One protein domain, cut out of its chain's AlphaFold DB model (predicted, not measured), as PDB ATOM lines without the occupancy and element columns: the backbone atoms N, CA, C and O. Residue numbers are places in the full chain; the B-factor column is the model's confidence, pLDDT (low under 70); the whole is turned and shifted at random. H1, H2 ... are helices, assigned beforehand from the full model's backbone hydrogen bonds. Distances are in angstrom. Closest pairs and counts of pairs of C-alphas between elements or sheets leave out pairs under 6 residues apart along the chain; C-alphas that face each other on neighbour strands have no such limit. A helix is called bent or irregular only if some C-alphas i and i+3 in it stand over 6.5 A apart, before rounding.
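What this domain is: This is residues 144 to 254 of the 254 residues of an uncharacterized protein of Aedes albopictus (UniProt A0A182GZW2). One long helix, H1, makes the backbone of a thin rod: H3 packs on its last part and reaches on past its end, while H4 begins beside its middle and parts from it in a narrow V with two free tips, residues 144 to 156 and 238 to 254. Past the end of H1 a tight link leads to tiny H2, of 4 residues, and a second tight link leads on to H3, while a long loop, residues 215 to 229, joins H3 to H4. The printed part has 111 residues with four named helices, H1 to H4 in chain order, and no named strand, an all-helix class. It is extended, with a radius of gyration of the C-alphas of 23.9 A and spans of 85 by 26 by 24 A.

Where its parts are: Find C-alpha 144 at (38.339, 54.742, 107.360); from there H1, residues 144 to 183, runs 57.9 A to C-alpha 183 at (-2.891, 14.372, 111.709). H2 is residues 186 to 189. H3, residues 194 to 214, covers 30.2 A; it has a kink of 29 degrees near residue 201 and is irregular, with C-alphas 195 and 198 8.3 A apart. H4, residues 230 to 253, covers 35.1 A and ends at C-alpha 253, (54.462, 34.081, 101.759).

How they stand to each other: Start at H1, where residues 174 to 181 alone touch residues 210 to 214 of H3; the closest C-alphas, of Asn 175 and Ser 214, are 5.1 A apart. The two run opposite ways at a shallow tilt of 26 degrees. Farther back, residues 160 to 168 of H1 touch residues 230 to 233 of H4, closest at the C-alphas of Cys 164 and Met 230, 5.3 A, opposite ways at a shallow tilt of 28 degrees. H2 and H3 are near each other, H1 and H2 meet only through their link, and H4 is apart from H2 and H3. Backbone O i to N i+4 pairs are within hydrogen-bond range in 34 of 36 for H1, 15 of 17 for H3 and 19 of 20 for H4; H2 is too short for such a pair.

The domain as a whole: The C-alphas of Arg 195 and Thr 254 are farthest apart, 85.8 A. The printed part has no cut and ends at the chain's last residue. Look for the long link at residues 215 to 229. Mean pLDDT of the printed part is 76.7; 35 residues are under 70, among them 144 to 157, 221 to 226 and 239 to 248.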
ATOM      1  N   SER A 144      39.770  54.462 107.581       56.72
ATOM      2  CA  SER A 144      38.339  54.742 107.360       56.72
ATOM      3  C   SER A 144      37.741  53.823 106.290       56.72
ATOM      4  O   SER A 144      36.603  53.369 106.420       56.72
ATOM      5  N   PHE A 145      38.533  53.473 105.271       52.94
ATOM      6  CA  PHE A 145      38.161  52.502 104.241       52.94
ATOM      7  C   PHE A 145      37.940  51.089 104.800       52.94
ATOM      8  O   PHE A 145      36.929  50.454 104.495       52.94
ATOM      9  N   ASN A 146      38.844  50.603 105.655       55.53
ATOM     10  CA  ASN A 146      38.738  49.272 106.260       55.53
ATOM     11  C   ASN A 146      37.540  49.194 107.212       55.53
ATOM     12  O   ASN A 146      36.823  48.194 107.218       55.53
ATOM     13  N   THR A 147      37.288  50.267 107.962       61.66
ATOM     14  CA  THR A 147      36.139  50.378 108.869       61.66
ATOM     15  C   THR A 147      34.814  50.334 108.104       61.66
ATOM     16  O   THR A 147      33.930  49.554 108.458       61.66
ATOM     17  N   LEU A 148      34.687  51.094 107.010       58.47
ATOM     18  CA  LEU A 148      33.491  51.071 106.159       58.47
ATOM     19  C   LEU A 148      33.322  49.723 105.450       58.47
ATOM     20  O   LEU A 148      32.231  49.161 105.440       58.47
ATOM     21  N   SER A 149      34.402  49.163 104.904       57.75
ATOM     22  CA  SER A 149      34.350  47.878 104.204       57.75
ATOM     23  C   SER A 149      33.950  46.724 105.130       57.75
ATOM     24  O   SER A 149      33.181  45.847 104.722       57.75
ATOM     25  N   LEU A 150      34.434  46.712 106.377       61.34
ATOM     26  CA  LEU A 150      34.028  45.734 107.390       61.34
ATOM     27  C   LEU A 150      32.555  45.900 107.780       61.34
ATOM     28  O   LEU A 150      31.832  44.907 107.861       61.34
ATOM     29  N   GLU A 151      32.099  47.140 107.966       63.09
ATOM     30  CA  GLU A 151      30.711  47.452 108.316       63.09
ATOM     31  C   GLU A 151      29.726  46.994 107.230       63.09
ATOM     32  O   GLU A 151      28.773  46.262 107.526       63.09
ATOM     33  N   TYR A 152      30.009  47.312 105.964       62.38
ATOM     34  CA  TYR A 152      29.205  46.864 104.831       62.38
ATOM     35  C   TYR A 152      29.202  45.337 104.713       62.38
ATOM     36  O   TYR A 152      28.136  44.730 104.587       62.38
ATOM     37  N   SER A 153      30.371  44.695 104.815       63.81
ATOM     38  CA  SER A 153      30.497  43.231 104.721       63.81
ATOM     39  C   SER A 153      29.699  42.510 105.810       63.81
ATOM     40  O   SER A 153      28.991  41.533 105.535       63.81
ATOM     41  N   PHE A 154      29.756  43.017 107.042       66.75
ATOM     42  CA  PHE A 154      28.986  42.489 108.163       66.75
ATOM     43  C   PHE A 154      27.479  42.667 107.946       66.75
ATOM     44  O   PHE A 154      26.713  41.709 108.084       66.75
ATOM     45  N   ARG A 155      27.043  43.859 107.518       64.62
ATOM     46  CA  ARG A 155      25.630  44.145 107.241       64.62
ATOM     47  C   ARG A 155      25.066  43.241 106.147       64.62
ATOM     48  O   ARG A 155      24.002  42.654 106.337       64.62
ATOM     49  N   TYR A 156      25.764  43.085 105.022       68.56
ATOM     50  CA  TYR A 156      25.299  42.217 103.934       68.56
ATOM     51  C   TYR A 156      25.195  40.756 104.364       68.56
ATOM     52  O   TYR A 156      24.244  40.068 103.990       68.56
ATOM     53  N   THR A 157      26.128  40.302 105.201       67.69
ATOM     54  CA  THR A 157      26.087  38.955 105.773       67.69
ATOM     55  C   THR A 157      24.857  38.766 106.660       67.69
ATOM     56  O   THR A 157      24.124  37.791 106.487       67.69
ATOM     57  N   LEU A 158      24.577  39.718 107.555       71.50
ATOM     58  CA  LEU A 158      23.397  39.681 108.423       71.50
ATOM     59  C   LEU A 158      22.082  39.724 107.646       71.50
ATOM     60  O   LEU A 158      21.134  39.015 107.984       71.50
ATOM     61  N   GLU A 159      21.999  40.542 106.605       70.94
ATOM     62  CA  GLU A 159      20.805  40.605 105.768       70.94
ATOM     63  C   GLU A 159      20.598  39.314 104.977       70.94
ATOM     64  O   GLU A 159      19.486  38.787 104.947       70.94
ATOM     65  N   CYS A 160      21.660  38.769 104.376       69.94
ATOM     66  CA  CYS A 160      21.599  37.501 103.656       69.94
ATOM     67  C   CYS A 160      21.158  36.362 104.584       69.94
ATOM     68  O   CYS A 160      20.252  35.603 104.232       69.94
ATOM     69  N   TYR A 161      21.716  36.306 105.798       78.00
ATOM     70  CA  TYR A 161      21.281  35.391 106.850       78.00
ATOM     71  C   TYR A 161      19.795  35.572 107.171       78.00
ATOM     72  O   TYR A 161      19.038  34.605 107.160       78.00
ATOM     73  N   SER A 162      19.359  36.813 107.404       77.62
ATOM     74  CA  SER A 162      17.973  37.131 107.763       77.62
ATOM     75  C   SER A 162      16.989  36.695 106.676       77.62
ATOM     76  O   SER A 162      15.975  36.068 106.980       77.62
ATOM     77  N   PHE A 163      17.294  36.963 105.402       75.38
ATOM     78  CA  PHE A 163      16.463  36.525 104.281       75.38
ATOM     79  C   PHE A 163      16.427  35.004 104.158       75.38
ATOM     80  O   PHE A 163      15.342  34.430 104.078       75.38
ATOM     81  N   CYS A 164      17.586  34.343 104.203       78.06
ATOM     82  CA  CYS A 164      17.654  32.884 104.143       78.06
ATOM     83  C   CYS A 164      16.924  32.239 105.328       78.06
ATOM     84  O   CYS A 164      16.280  31.205 105.156       78.06
ATOM     85  N   TYR A 165      16.963  32.859 106.512       83.81
ATOM     86  CA  TYR A 165      16.288  32.377 107.714       83.81
ATOM     87  C   TYR A 165      14.779  32.470 107.550       83.81
ATOM     88  O   TYR A 165      14.078  31.473 107.702       83.81
ATOM     89  N   VAL A 166      14.277  33.653 107.189       81.81
ATOM     90  CA  VAL A 166      12.842  33.887 107.006       81.81
ATOM     91  C   VAL A 166      12.282  32.982 105.916       81.81
ATOM     92  O   VAL A 166      11.245  32.360 106.130       81.81
ATOM     93  N   VAL A 167      12.970  32.858 104.778       83.00
ATOM     94  CA  VAL A 167      12.537  31.987 103.679       83.00
ATOM     95  C   VAL A 167      12.540  30.518 104.098       83.00
ATOM     96  O   VAL A 167      11.550  29.828 103.865       83.00
ATOM     97  N   SER A 168      13.601  30.045 104.762       86.81
ATOM     98  CA  SER A 168      13.682  28.648 105.213       86.81
ATOM     99  C   SER A 168      12.578  28.331 106.222       86.81
ATOM    100  O   SER A 168      11.849  27.360 106.046       86.81
ATOM    101  N   ARG A 169      12.365  29.204 107.216       86.69
ATOM    102  CA  ARG A 169      11.283  29.050 108.202       86.69
ATOM    103  C   ARG A 169       9.905  29.111 107.557       86.69
ATOM    104  O   ARG A 169       9.018  28.359 107.942       86.69
ATOM    105  N   PHE A 170       9.710  29.969 106.562       84.94
ATOM    106  CA  PHE A 170       8.444  30.033 105.840       84.94
ATOM    107  C   PHE A 170       8.177  28.755 105.036       84.94
ATOM    108  O   PHE A 170       7.055  28.254 105.036       84.94
ATOM    109  N   ASN A 171       9.210  28.192 104.408       87.62
ATOM    110  CA  ASN A 171       9.123  26.922 103.694       87.62
ATOM    111  C   ASN A 171       8.849  25.748 104.653       87.62
ATOM    112  O   ASN A 171       8.043  24.879 104.340       87.62
ATOM    113  N   GLU A 172       9.456  25.746 105.844       89.81
ATOM    114  CA  GLU A 172       9.166  24.774 106.909       89.81
ATOM    115  C   GLU A 172       7.707  24.847 107.379       89.81
ATOM    116  O   GLU A 172       7.044  23.817 107.465       89.81
ATOM    117  N   GLU A 173       7.178  26.048 107.642       88.25
ATOM    118  CA  GLU A 173       5.776  26.225 108.046       88.25
ATOM    119  C   GLU A 173       4.798  25.847 106.922       88.25
ATOM    120  O   GLU A 173       3.768  25.228 107.190       88.25
ATOM    121  N   HIS A 174       5.129  26.166 105.664       88.81
ATOM    122  CA  HIS A 174       4.362  25.759 104.480       88.81
ATOM    123  C   HIS A 174       4.307  24.235 104.342       88.81
ATOM    124  O   HIS A 174       3.218  23.670 104.235       88.81
ATOM    125  N   ASN A 175       5.453  23.562 104.461       88.31
ATOM    126  CA  ASN A 175       5.522  22.102 104.484       88.31
ATOM    127  C   ASN A 175       4.782  21.529 105.706       88.31
ATOM    128  O   ASN A 175       4.114  20.503 105.611       88.31
ATOM    129  N   GLY A 176       4.817  22.215 106.850       90.31
ATOM    130  CA  GLY A 176       4.112  21.827 108.071       90.31
ATOM    131  C   GLY A 176       2.585  21.780 107.939       90.31
ATOM    132  O   GLY A 176       1.933  21.073 108.714       90.31
ATOM    133  N   ILE A 177       1.999  22.466 106.947       89.75
ATOM    134  CA  ILE A 177       0.558  22.389 106.649       89.75
ATOM    135  C   ILE A 177       0.157  20.942 106.358       89.75
ATOM    136  O   ILE A 177      -0.861  20.486 106.885       89.75
ATOM    137  N   VAL A 178       0.964  20.201 105.587       88.50
ATOM    138  CA  VAL A 178       0.653  18.808 105.247       88.50
ATOM    139  C   VAL A 178       0.652  17.923 106.489       88.50
ATOM    140  O   VAL A 178      -0.262  17.125 106.653       88.50
ATOM    141  N   ASN A 179       1.606  18.132 107.400       86.88
ATOM    142  CA  ASN A 179       1.742  17.346 108.627       86.88
ATOM    143  C   ASN A 179       0.553  17.562 109.570       86.88
ATOM    144  O   ASN A 179       0.014  16.613 110.138       86.88
ATOM    145  N   LYS A 180       0.100  18.813 109.716       87.81
ATOM    146  CA  LYS A 180      -1.094  19.134 110.514       87.81
ATOM    147  C   LYS A 180      -2.363  18.579 109.868       87.81
ATOM    148  O   LYS A 180      -3.261  18.117 110.565       87.81
ATOM    149  N   LEU A 181      -2.436  18.604 108.539       85.81
ATOM    150  CA  LEU A 181      -3.579  18.087 107.793       85.81
ATOM    151  C   LEU A 181      -3.627  16.553 107.800       85.81
ATOM    152  O   LEU A 181      -4.715  15.998 107.870       85.81
ATOM    153  N   SER A 182      -2.481  15.865 107.788       80.25
ATOM    154  CA  SER A 182      -2.400  14.402 107.895       80.25
ATOM    155  C   SER A 182      -2.725  13.884 109.295       80.25
ATOM    156  O   SER A 182      -3.230  12.775 109.422       80.25
ATOM    157  N   GLN A 183      -2.458  14.676 110.339       83.06
ATOM    158  CA  GLN A 183      -2.891  14.372 111.709       83.06
ATOM    159  C   GLN A 183      -4.411  14.467 111.874       83.06
ATOM    160  O   GLN A 183      -4.976  13.868 112.785       83.06
ATOM    161  N   PHE A 184      -5.087  15.212 110.999       80.19
ATOM    162  CA  PHE A 184      -6.538  15.231 110.956       80.19
ATOM    163  C   PHE A 184      -7.032  13.962 110.257       80.19
ATOM    164  O   PHE A 184      -6.636  13.679 109.128       80.19
ATOM    165  N   HIS A 185      -7.946  13.212 110.874       79.31
ATOM    166  CA  HIS A 185      -8.521  11.983 110.306       79.31
ATOM    167  C   HIS A 185      -9.545  12.283 109.193       79.31
ATOM    168  O   HIS A 185     -10.542  11.584 109.026       79.31
ATOM    169  N   TRP A 186      -9.296  13.310 108.374       80.69
ATOM    170  CA  TRP A 186     -10.226  13.818 107.370       80.69
ATOM    171  C   TRP A 186     -10.664  12.743 106.371       80.69
ATOM    172  O   TRP A 186     -11.780  12.813 105.874       80.69
ATOM    173  N   GLY A 187      -9.827  11.738 106.087       76.38
ATOM    174  CA  GLY A 187     -10.184  10.618 105.212       76.38
ATOM    175  C   GLY A 187     -11.239   9.675 105.804       76.38
ATOM    176  O   GLY A 187     -11.992   9.060 105.053       76.38
ATOM    177  N   VAL A 188     -11.311   9.584 107.134       78.38
ATOM    178  CA  VAL A 188     -12.287   8.772 107.880       78.38
ATOM    179  C   VAL A 188     -13.521   9.605 108.248       78.38
ATOM    180  O   VAL A 188     -14.648   9.102 108.205       78.38
ATOM    181  N   ASP A 189     -13.311  10.887 108.555       82.50
ATOM    182  CA  ASP A 189     -14.358  11.824 108.965       82.50
ATOM    183  C   ASP A 189     -15.173  12.352 107.773       82.50
ATOM    184  O   ASP A 189     -16.390  12.528 107.882       82.50
ATOM    185  N   LEU A 190     -14.558  12.537 106.593       81.81
ATOM    186  CA  LEU A 190     -15.311  12.741 105.352       81.81
ATOM    187  C   LEU A 190     -15.916  11.408 104.901       81.81
ATOM    188  O   LEU A 190     -15.341  10.671 104.096       81.81
ATOM    189  N   ARG A 191     -17.134  11.124 105.359       82.62
ATOM    190  CA  ARG A 191     -17.935  10.006 104.848       82.62
ATOM    191  C   ARG A 191     -18.750  10.429 103.634       82.62
ATOM    192  O   ARG A 191     -19.380  11.486 103.610       82.62
ATOM    193  N   TYR A 192     -18.751   9.582 102.612       86.25
ATOM    194  CA  TYR A 192     -19.564   9.805 101.425       86.25
ATOM    195  C   TYR A 192     -21.056   9.652 101.753       86.25
ATOM    196  O   TYR A 192     -21.475   8.666 102.354       86.25
ATOM    197  N   SER A 193     -21.867  10.604 101.298       86.88
ATOM    198  CA  SER A 193     -23.328  10.531 101.336       86.88
ATOM    199  C   SER A 193     -23.881  10.919  99.971       86.88
ATOM    200  O   SER A 193     -23.449  11.919  99.397       86.88
ATOM    201  N   LYS A 194     -24.865  10.166  99.456       85.88
ATOM    202  CA  LYS A 194     -25.510  10.463  98.161       85.88
ATOM    203  C   LYS A 194     -26.089  11.884  98.117       85.88
ATOM    204  O   LYS A 194     -26.014  12.526  97.076       85.88
ATOM    205  N   ARG A 195     -26.601  12.390  99.248       89.50
ATOM    206  CA  ARG A 195     -27.163  13.748  99.370       89.50
ATOM    207  C   ARG A 195     -26.110  14.852  99.215       89.50
ATOM    208  O   ARG A 195     -26.433  15.912  98.702       89.50
ATOM    209  N   PHE A 196     -24.872  14.593  99.634       88.75
ATOM    210  CA  PHE A 196     -23.769  15.564  99.646       88.75
ATOM    211  C   PHE A 196     -22.627  15.158  98.703       88.75
ATOM    212  O   PHE A 196     -21.461  15.484  98.926       88.75
ATOM    213  N   ALA A 197     -22.933  14.394  97.650       87.31
ATOM    214  CA  ALA A 197     -21.919  13.823  96.766       87.31
ATOM    215  C   ALA A 197     -21.063  14.902  96.076       87.31
ATOM    216  O   ALA A 197     -19.875  14.687  95.815       87.31
ATOM    217  N   ARG A 198     -21.650  16.071  95.784       89.44
ATOM    218  CA  ARG A 198     -20.959  17.193  95.137       89.44
ATOM    219  C   ARG A 198     -20.027  17.909  96.114       89.44
ATOM    220  O   ARG A 198     -18.892  18.215  95.760       89.44
ATOM    221  N   GLU A 199     -20.490  18.143  97.333       89.62
ATOM    222  CA  GLU A 199     -19.758  18.779  98.427       89.62
ATOM    223  C   GLU A 199     -18.584  17.902  98.858       89.62
ATOM    224  O   GLU A 199     -17.459  18.389  98.938       89.62
ATOM    225  N   TYR A 200     -18.814  16.594  99.011       89.25
ATOM    226  CA  TYR A 200     -17.772  15.613  99.305       89.25
ATOM    227  C   TYR A 200     -16.632  15.680  98.281       89.25
ATOM    228  O   TYR A 200     -15.469  15.835  98.653       89.25
ATOM    229  N   LYS A 201     -16.959  15.618  96.980       89.00
ATOM    230  CA  LYS A 201     -15.954  15.693  95.907       89.00
ATOM    231  C   LYS A 201     -15.193  17.019  95.947       89.00
ATOM    232  O   LYS A 201     -13.974  17.012  95.820       89.00
ATOM    233  N   LYS A 202     -15.887  18.141  96.167       91.12
ATOM    234  CA  LYS A 202     -15.259  19.469  96.272       91.12
ATOM    235  C   LYS A 202     -14.270  19.551  97.435       91.12
ATOM    236  O   LYS A 202     -13.134  19.965  97.219       91.12
ATOM    237  N   VAL A 203     -14.679  19.154  98.641       89.62
ATOM    238  CA  VAL A 203     -13.824  19.225  99.838       89.62
ATOM    239  C   VAL A 203     -12.642  18.267  99.710       89.62
ATOM    240  O   VAL A 203     -11.509  18.670  99.954       89.62
ATOM    241  N   ARG A 204     -12.870  17.035  99.234       89.56
ATOM    242  CA  ARG A 204     -11.794  16.069  98.979       89.56
ATOM    243  C   ARG A 204     -10.772  16.603  97.973       89.56
ATOM    244  O   ARG A 204      -9.578  16.540  98.244       89.56
ATOM    245  N   SER A 205     -11.218  17.150  96.842       90.06
ATOM    246  CA  SER A 205     -10.308  17.745  95.855       90.06
ATOM    247  C   SER A 205      -9.542  18.936  96.428       90.06
ATOM    248  O   SER A 205      -8.346  19.055  96.185       90.06
ATOM    249  N   MET A 206     -10.193  19.795  97.217       90.88
ATOM    250  CA  MET A 206      -9.533  20.923  97.880       90.88
ATOM    251  C   MET A 206      -8.426  20.453  98.832       90.88
ATOM    252  O   MET A 206      -7.306  20.945  98.743       90.88
ATOM    253  N   VAL A 207      -8.717  19.484  99.703       89.38
ATOM    254  CA  VAL A 207      -7.743  18.916 100.647       89.38
ATOM    255  C   VAL A 207      -6.554  18.306  99.903       89.38
ATOM    256  O   VAL A 207      -5.412  18.615 100.229       89.38
ATOM    257  N   LEU A 208      -6.803  17.512  98.857       89.00
ATOM    258  CA  LEU A 208      -5.737  16.922  98.043       89.00
ATOM    259  C   LEU A 208      -4.883  17.984  97.339       89.00
ATOM    260  O   LEU A 208      -3.663  17.866  97.333       89.00
ATOM    261  N   MET A 209      -5.491  19.046  96.801       91.38
ATOM    262  CA  MET A 209      -4.737  20.160  96.212       91.38
ATOM    263  C   MET A 209      -3.857  20.866  97.248       91.38
ATOM    264  O   MET A 209      -2.706  21.179  96.952       91.38
ATOM    265  N   ILE A 210      -4.367  21.090  98.465       89.81
ATOM    266  CA  ILE A 210      -3.585  21.689  99.556       89.81
ATOM    267  C   ILE A 210      -2.403  20.788  99.919       89.81
ATOM    268  O   ILE A 210      -1.290  21.290 100.053       89.81
ATOM    269  N   ILE A 211      -2.603  19.469 100.018       88.75
ATOM    270  CA  ILE A 211      -1.525  18.494 100.257       88.75
ATOM    271  C   ILE A 211      -0.473  18.577  99.145       88.75
ATOM    272  O   ILE A 211       0.703  18.793  99.424       88.75
ATOM    273  N   MET A 212      -0.895  18.487  97.883       88.19
ATOM    274  CA  MET A 212       0.018  18.528  96.736       88.19
ATOM    275  C   MET A 212       0.821  19.832  96.659       88.19
ATOM    276  O   MET A 212       1.978  19.814  96.243       88.19
ATOM    277  N   GLN A 213       0.223  20.967  97.031       89.12
ATOM    278  CA  GLN A 213       0.887  22.268  96.975       89.12
ATOM    279  C   GLN A 213       1.771  22.540  98.200       89.12
ATOM    280  O   GLN A 213       2.830  23.146  98.052       89.12
ATOM    281  N   SER A 214       1.360  22.096  99.391       88.75
ATOM    282  CA  SER A 214       2.138  22.238 100.635       88.75
ATOM    283  C   SER A 214       3.396  21.377 100.657       88.75
ATOM    284  O   SER A 214       4.360  21.747 101.303       88.75
ATOM    285  N   GLN A 215       3.427  20.272  99.909       86.19
ATOM    286  CA  GLN A 215       4.624  19.436  99.758       86.19
ATOM    287  C   GLN A 215       5.690  20.040  98.835       86.19
ATOM    288  O   GLN A 215       6.841  19.604  98.852       86.19
ATOM    289  N   LYS A 216       5.320  21.011  97.995       86.75
ATOM    290  CA  LYS A 216       6.265  21.683  97.103       86.75
ATOM    291  C   LYS A 216       6.919  22.840  97.835       86.75
ATOM    292  O   LYS A 216       6.223  23.674  98.414       86.75
ATOM    293  N   SER A 217       8.241  22.938  97.712       80.94
ATOM    294  CA  SER A 217       8.939  24.138  98.152       80.94
ATOM    295  C   SER A 217       8.473  25.353  97.353       80.94
ATOM    296  O   SER A 217       8.160  25.272  96.162       80.94
ATOM    297  N   LEU A 218       8.424  26.496  98.031       78.69
ATOM    298  CA  LEU A 218       8.022  27.767  97.446       78.69
ATOM    299  C   LEU A 218       9.090  28.367  96.508       78.69
ATOM    300  O   LEU A 218       8.810  29.382  95.872       78.69
ATOM    301  N   ASN A 219      10.268  27.735  96.385       72.12
ATOM    302  CA  ASN A 219      11.336  28.063  95.431       72.12
ATOM    303  C   ASN A 219      11.653  29.568  95.361       72.12
ATOM    304  O   ASN A 219      11.740  30.163  94.282       72.12
ATOM    305  N   PHE A 220      11.820  30.213  96.516       75.69
ATOM    306  CA  PHE A 220      12.269  31.602  96.548       75.69
ATOM    307  C   PHE A 220      13.718  31.668  96.058       75.69
ATOM    308  O   PHE A 220      14.625  31.156  96.711       75.69
ATOM    309  N   SER A 221      13.947  32.308  94.911       65.50
ATOM    310  CA  SER A 221      15.281  32.459  94.323       65.50
ATOM    311  C   SER A 221      15.724  33.919  94.257       65.50
ATOM    312  O   SER A 221      14.918  34.835  94.075       65.50
ATOM    313  N   CYS A 222      17.033  34.139  94.372       57.41
ATOM    314  CA  CYS A 222      17.656  35.433  94.137       57.41
ATOM    315  C   CYS A 222      17.813  35.650  92.622       57.41
ATOM    316  O   CYS A 222      18.847  35.331  92.040       57.41
ATOM    317  N   GLY A 223      16.745  36.106  91.955       57.50
ATOM    318  CA  GLY A 223      16.772  36.409  90.517       57.50
ATOM    319  C   GLY A 223      17.076  35.206  89.612       57.50
ATOM    320  O   GLY A 223      17.603  35.392  88.523       57.50
ATOM    321  N   GLY A 224      16.782  33.982  90.069       57.47
ATOM    322  CA  GLY A 224      17.087  32.739  89.349       57.47
ATOM    323  C   GLY A 224      18.533  32.241  89.473       57.47
ATOM    324  O   GLY A 224      18.836  31.177  88.945       57.47
ATOM    325  N   LEU A 225      19.415  32.961  90.181       54.22
ATOM    326  CA  LEU A 225      20.829  32.583  90.336       54.22
ATOM    327  C   LEU A 225      21.037  31.475  91.374       54.22
ATOM    328  O   LEU A 225      21.845  30.574  91.169       54.22
ATOM    329  N   PHE A 226      20.330  31.553  92.501       66.81
ATOM    330  CA  PHE A 226      20.368  30.541  93.558       66.81
ATOM    331  C   PHE A 226      19.110  30.608  94.427       66.81
ATOM    332  O   PHE A 226      18.451  31.651  94.516       66.81
ATOM    333  N   GLU A 227      18.771  29.493  95.069       73.06
ATOM    334  CA  GLU A 227      17.653  29.407  96.010       73.06
ATOM    335  C   GLU A 227      18.039  30.004  97.372       73.06
ATOM    336  O   GLU A 227      19.117  29.723  97.904       73.06
ATOM    337  N   LEU A 228      17.165  30.835  97.944       75.62
ATOM    338  CA  LEU A 228      17.366  31.493  99.235       75.62
ATOM    339  C   LEU A 228      17.079  30.516 100.380       75.62
ATOM    340  O   LEU A 228      16.003  30.521 100.967       75.62
ATOM    341  N   THR A 229      18.055  29.679 100.712       84.88
ATOM    342  CA  THR A 229      17.956  28.714 101.813       84.88
ATOM    343  C   THR A 229      19.114  28.872 102.788       84.88
ATOM    344  O   THR A 229      20.169  29.416 102.452       84.88
ATOM    345  N   MET A 230      18.944  28.353 104.005       86.50
ATOM    346  CA  MET A 230      20.039  28.272 104.976       86.50
ATOM    347  C   MET A 230      21.247  27.496 104.438       86.50
ATOM    348  O   MET A 230      22.381  27.903 104.674       86.50
ATOM    349  N   GLY A 231      21.023  26.445 103.642       84.38
ATOM    350  CA  GLY A 231      22.106  25.704 102.990       84.38
ATOM    351  C   GLY A 231      22.916  26.568 102.018       84.38
ATOM    352  O   GLY A 231      24.149  26.534 102.032       84.38
ATOM    353  N   SER A 232      22.240  27.403 101.221       75.75
ATOM    354  CA  SER A 232      22.900  28.362 100.327       75.75
ATOM    355  C   SER A 232      23.726  29.391 101.103       75.75
ATOM    356  O   SER A 232      24.861  29.668 100.719       75.75
ATOM    357  N   PHE A 233      23.206  29.913 102.220       79.44
ATOM    358  CA  PHE A 233      23.947  30.838 103.084       79.44
ATOM    359  C   PHE A 233      25.234  30.206 103.637       79.44
ATOM    360  O   PHE A 233      26.311  30.784 103.493       79.44
ATOM    361  N   THR A 234      25.158  28.992 104.194       82.38
ATOM    362  CA  THR A 234      26.341  28.269 104.692       82.38
ATOM    363  C   THR A 234      27.375  28.041 103.586       82.38
ATOM    364  O   THR A 234      28.570  28.228 103.811       82.38
ATOM    365  N   SER A 235      26.930  27.697 102.373       72.94
ATOM    366  CA  SER A 235      27.815  27.540 101.212       72.94
ATOM    367  C   SER A 235      28.533  28.845 100.847       72.94
ATOM    368  O   SER A 235      29.739  28.832 100.593       72.94
ATOM    369  N   ILE A 236      27.823  29.979 100.871       74.06
ATOM    370  CA  ILE A 236      28.406  31.305 100.620       74.06
ATOM    371  C   ILE A 236      29.473  31.627 101.671       74.06
ATOM    372  O   ILE A 236      30.593  31.970 101.304       74.06
ATOM    373  N   ILE A 237      29.172  31.452 102.961       74.75
ATOM    374  CA  ILE A 237      30.127  31.725 104.047       74.75
ATOM    375  C   ILE A 237      31.373  30.844 103.936       74.75
ATOM    376  O   ILE A 237      32.486  31.358 104.027       74.75
ATOM    377  N   ASN A 238      31.213  29.547 103.664       71.31
ATOM    378  CA  ASN A 238      32.347  28.634 103.504       71.31
ATOM    379  C   ASN A 238      33.248  29.023 102.323       71.31
ATOM    380  O   ASN A 238      34.474  28.979 102.442       71.31
ATOM    381  N   LYS A 239      32.663  29.446 101.194       69.38
ATOM    382  CA  LYS A 239      33.425  29.947 100.040       69.38
ATOM    383  C   LYS A 239      34.171  31.237 100.381       69.38
ATOM    384  O   LYS A 239      35.358  31.338 100.080       69.38
ATOM    385  N   THR A 240      33.512  32.186 101.046       68.75
ATOM    386  CA  THR A 240      34.124  33.453 101.479       68.75
ATOM    387  C   THR A 240      35.266  33.227 102.466       68.75
ATOM    388  O   THR A 240      36.327  33.837 102.322       68.75
ATOM    389  N   TYR A 241      35.092  32.316 103.427       68.88
ATOM    390  CA  TYR A 241      36.143  31.923 104.363       68.88
ATOM    391  C   TYR A 241      37.335  31.311 103.622       68.88
ATOM    392  O   TYR A 241      38.450  31.797 103.762       68.88
ATOM    393  N   THR A 242      37.088  30.324 102.753       64.88
ATOM    394  CA  THR A 242      38.143  29.646 101.979       64.88
ATOM    395  C   THR A 242      38.946  30.631 101.127       64.88
ATOM    396  O   THR A 242      40.174  30.585 101.131       64.88
ATOM    397  N   LEU A 243      38.268  31.554 100.434       59.28
ATOM    398  CA  LEU A 243      38.917  32.607  99.649       59.28
ATOM    399  C   LEU A 243      39.756  33.534 100.534       59.28
ATOM    400  O   LEU A 243      40.913  33.797 100.218       59.28
ATOM    401  N   THR A 244      39.205  33.991 101.662       62.06
ATOM    402  CA  THR A 244      39.924  34.857 102.611       62.06
ATOM    403  C   THR A 244      41.173  34.168 103.157       62.06
ATOM    404  O   THR A 244      42.253  34.753 103.142       62.06
ATOM    405  N   THR A 245      41.061  32.907 103.584       61.75
ATOM    406  CA  THR A 245      42.188  32.109 104.084       61.75
ATOM    407  C   THR A 245      43.240  31.870 103.002       61.75
ATOM    408  O   THR A 245      44.435  31.946 103.279       61.75
ATOM    409  N   TYR A 246      42.824  31.626 101.758       65.50
ATOM    410  CA  TYR A 246      43.739  31.486 100.627       65.50
ATOM    411  C   TYR A 246      44.555  32.766 100.390       65.50
ATOM    412  O   TYR A 246      45.783  32.709 100.336       65.50
ATOM    413  N   PHE A 247      43.896  33.929 100.328       61.81
ATOM    414  CA  PHE A 247      44.584  35.214 100.174       61.81
ATOM    415  C   PHE A 247      45.478  35.551 101.369       61.81
ATOM    416  O   PHE A 247      46.583  36.060 101.183       61.81
ATOM    417  N   TRP A 248      45.037  35.228 102.585       63.97
ATOM    418  CA  TRP A 248      45.844  35.385 103.791       63.97
ATOM    419  C   TRP A 248      47.140  34.567 103.718       63.97
ATOM    420  O   TRP A 248      48.223  35.097 103.965       63.97
ATOM    421  N   ASN A 249      47.044  33.302 103.303       70.56
ATOM    422  CA  ASN A 249      48.199  32.421 103.145       70.56
ATOM    423  C   ASN A 249      49.166  32.904 102.052       70.56
ATOM    424  O   ASN A 249      50.374  32.749 102.207       70.56
ATOM    425  N   ILE A 250      48.664  33.500 100.965       72.38
ATOM    426  CA  ILE A 250      49.515  34.128  99.938       72.38
ATOM    427  C   ILE A 250      50.238  35.347 100.509       72.38
ATOM    428  O   ILE A 250      51.450  35.469 100.338       72.38
ATOM    429  N   LYS A 251      49.521  36.217 101.232       67.44
ATOM    430  CA  LYS A 251      50.102  37.419 101.839       67.44
ATOM    431  C   LYS A 251      51.220  37.084 102.827       67.44
ATOM    432  O   LYS A 251      52.191  37.814 102.883       67.44
ATOM    433  N   GLN A 252      51.106  35.993 103.587       67.19
ATOM    434  CA  GLN A 252      52.168  35.562 104.508       67.19
ATOM    435  C   GLN A 252      53.427  35.019 103.813       67.19
ATOM    436  O   GLN A 252      54.470  34.919 104.451       67.19
ATOM    437  N   ARG A 253      53.333  34.618 102.539       59.12
ATOM    438  CA  ARG A 253      54.462  34.081 101.759       59.12
ATOM    439  C   ARG A 253      55.208  35.145 100.950       59.12
ATOM    440  O   ARG A 253      56.224  34.804 100.352       59.12
ATOM    441  N   THR A 254      54.680  36.367 100.887       46.25
ATOM    442  CA  THR A 254      55.283  37.516 100.189       46.25
ATOM    443  C   THR A 254      55.905  38.454 101.208       46.25
ATOM    444  O   THR A 254      57.008  38.963 100.930       46.25
TER     445      THR A 254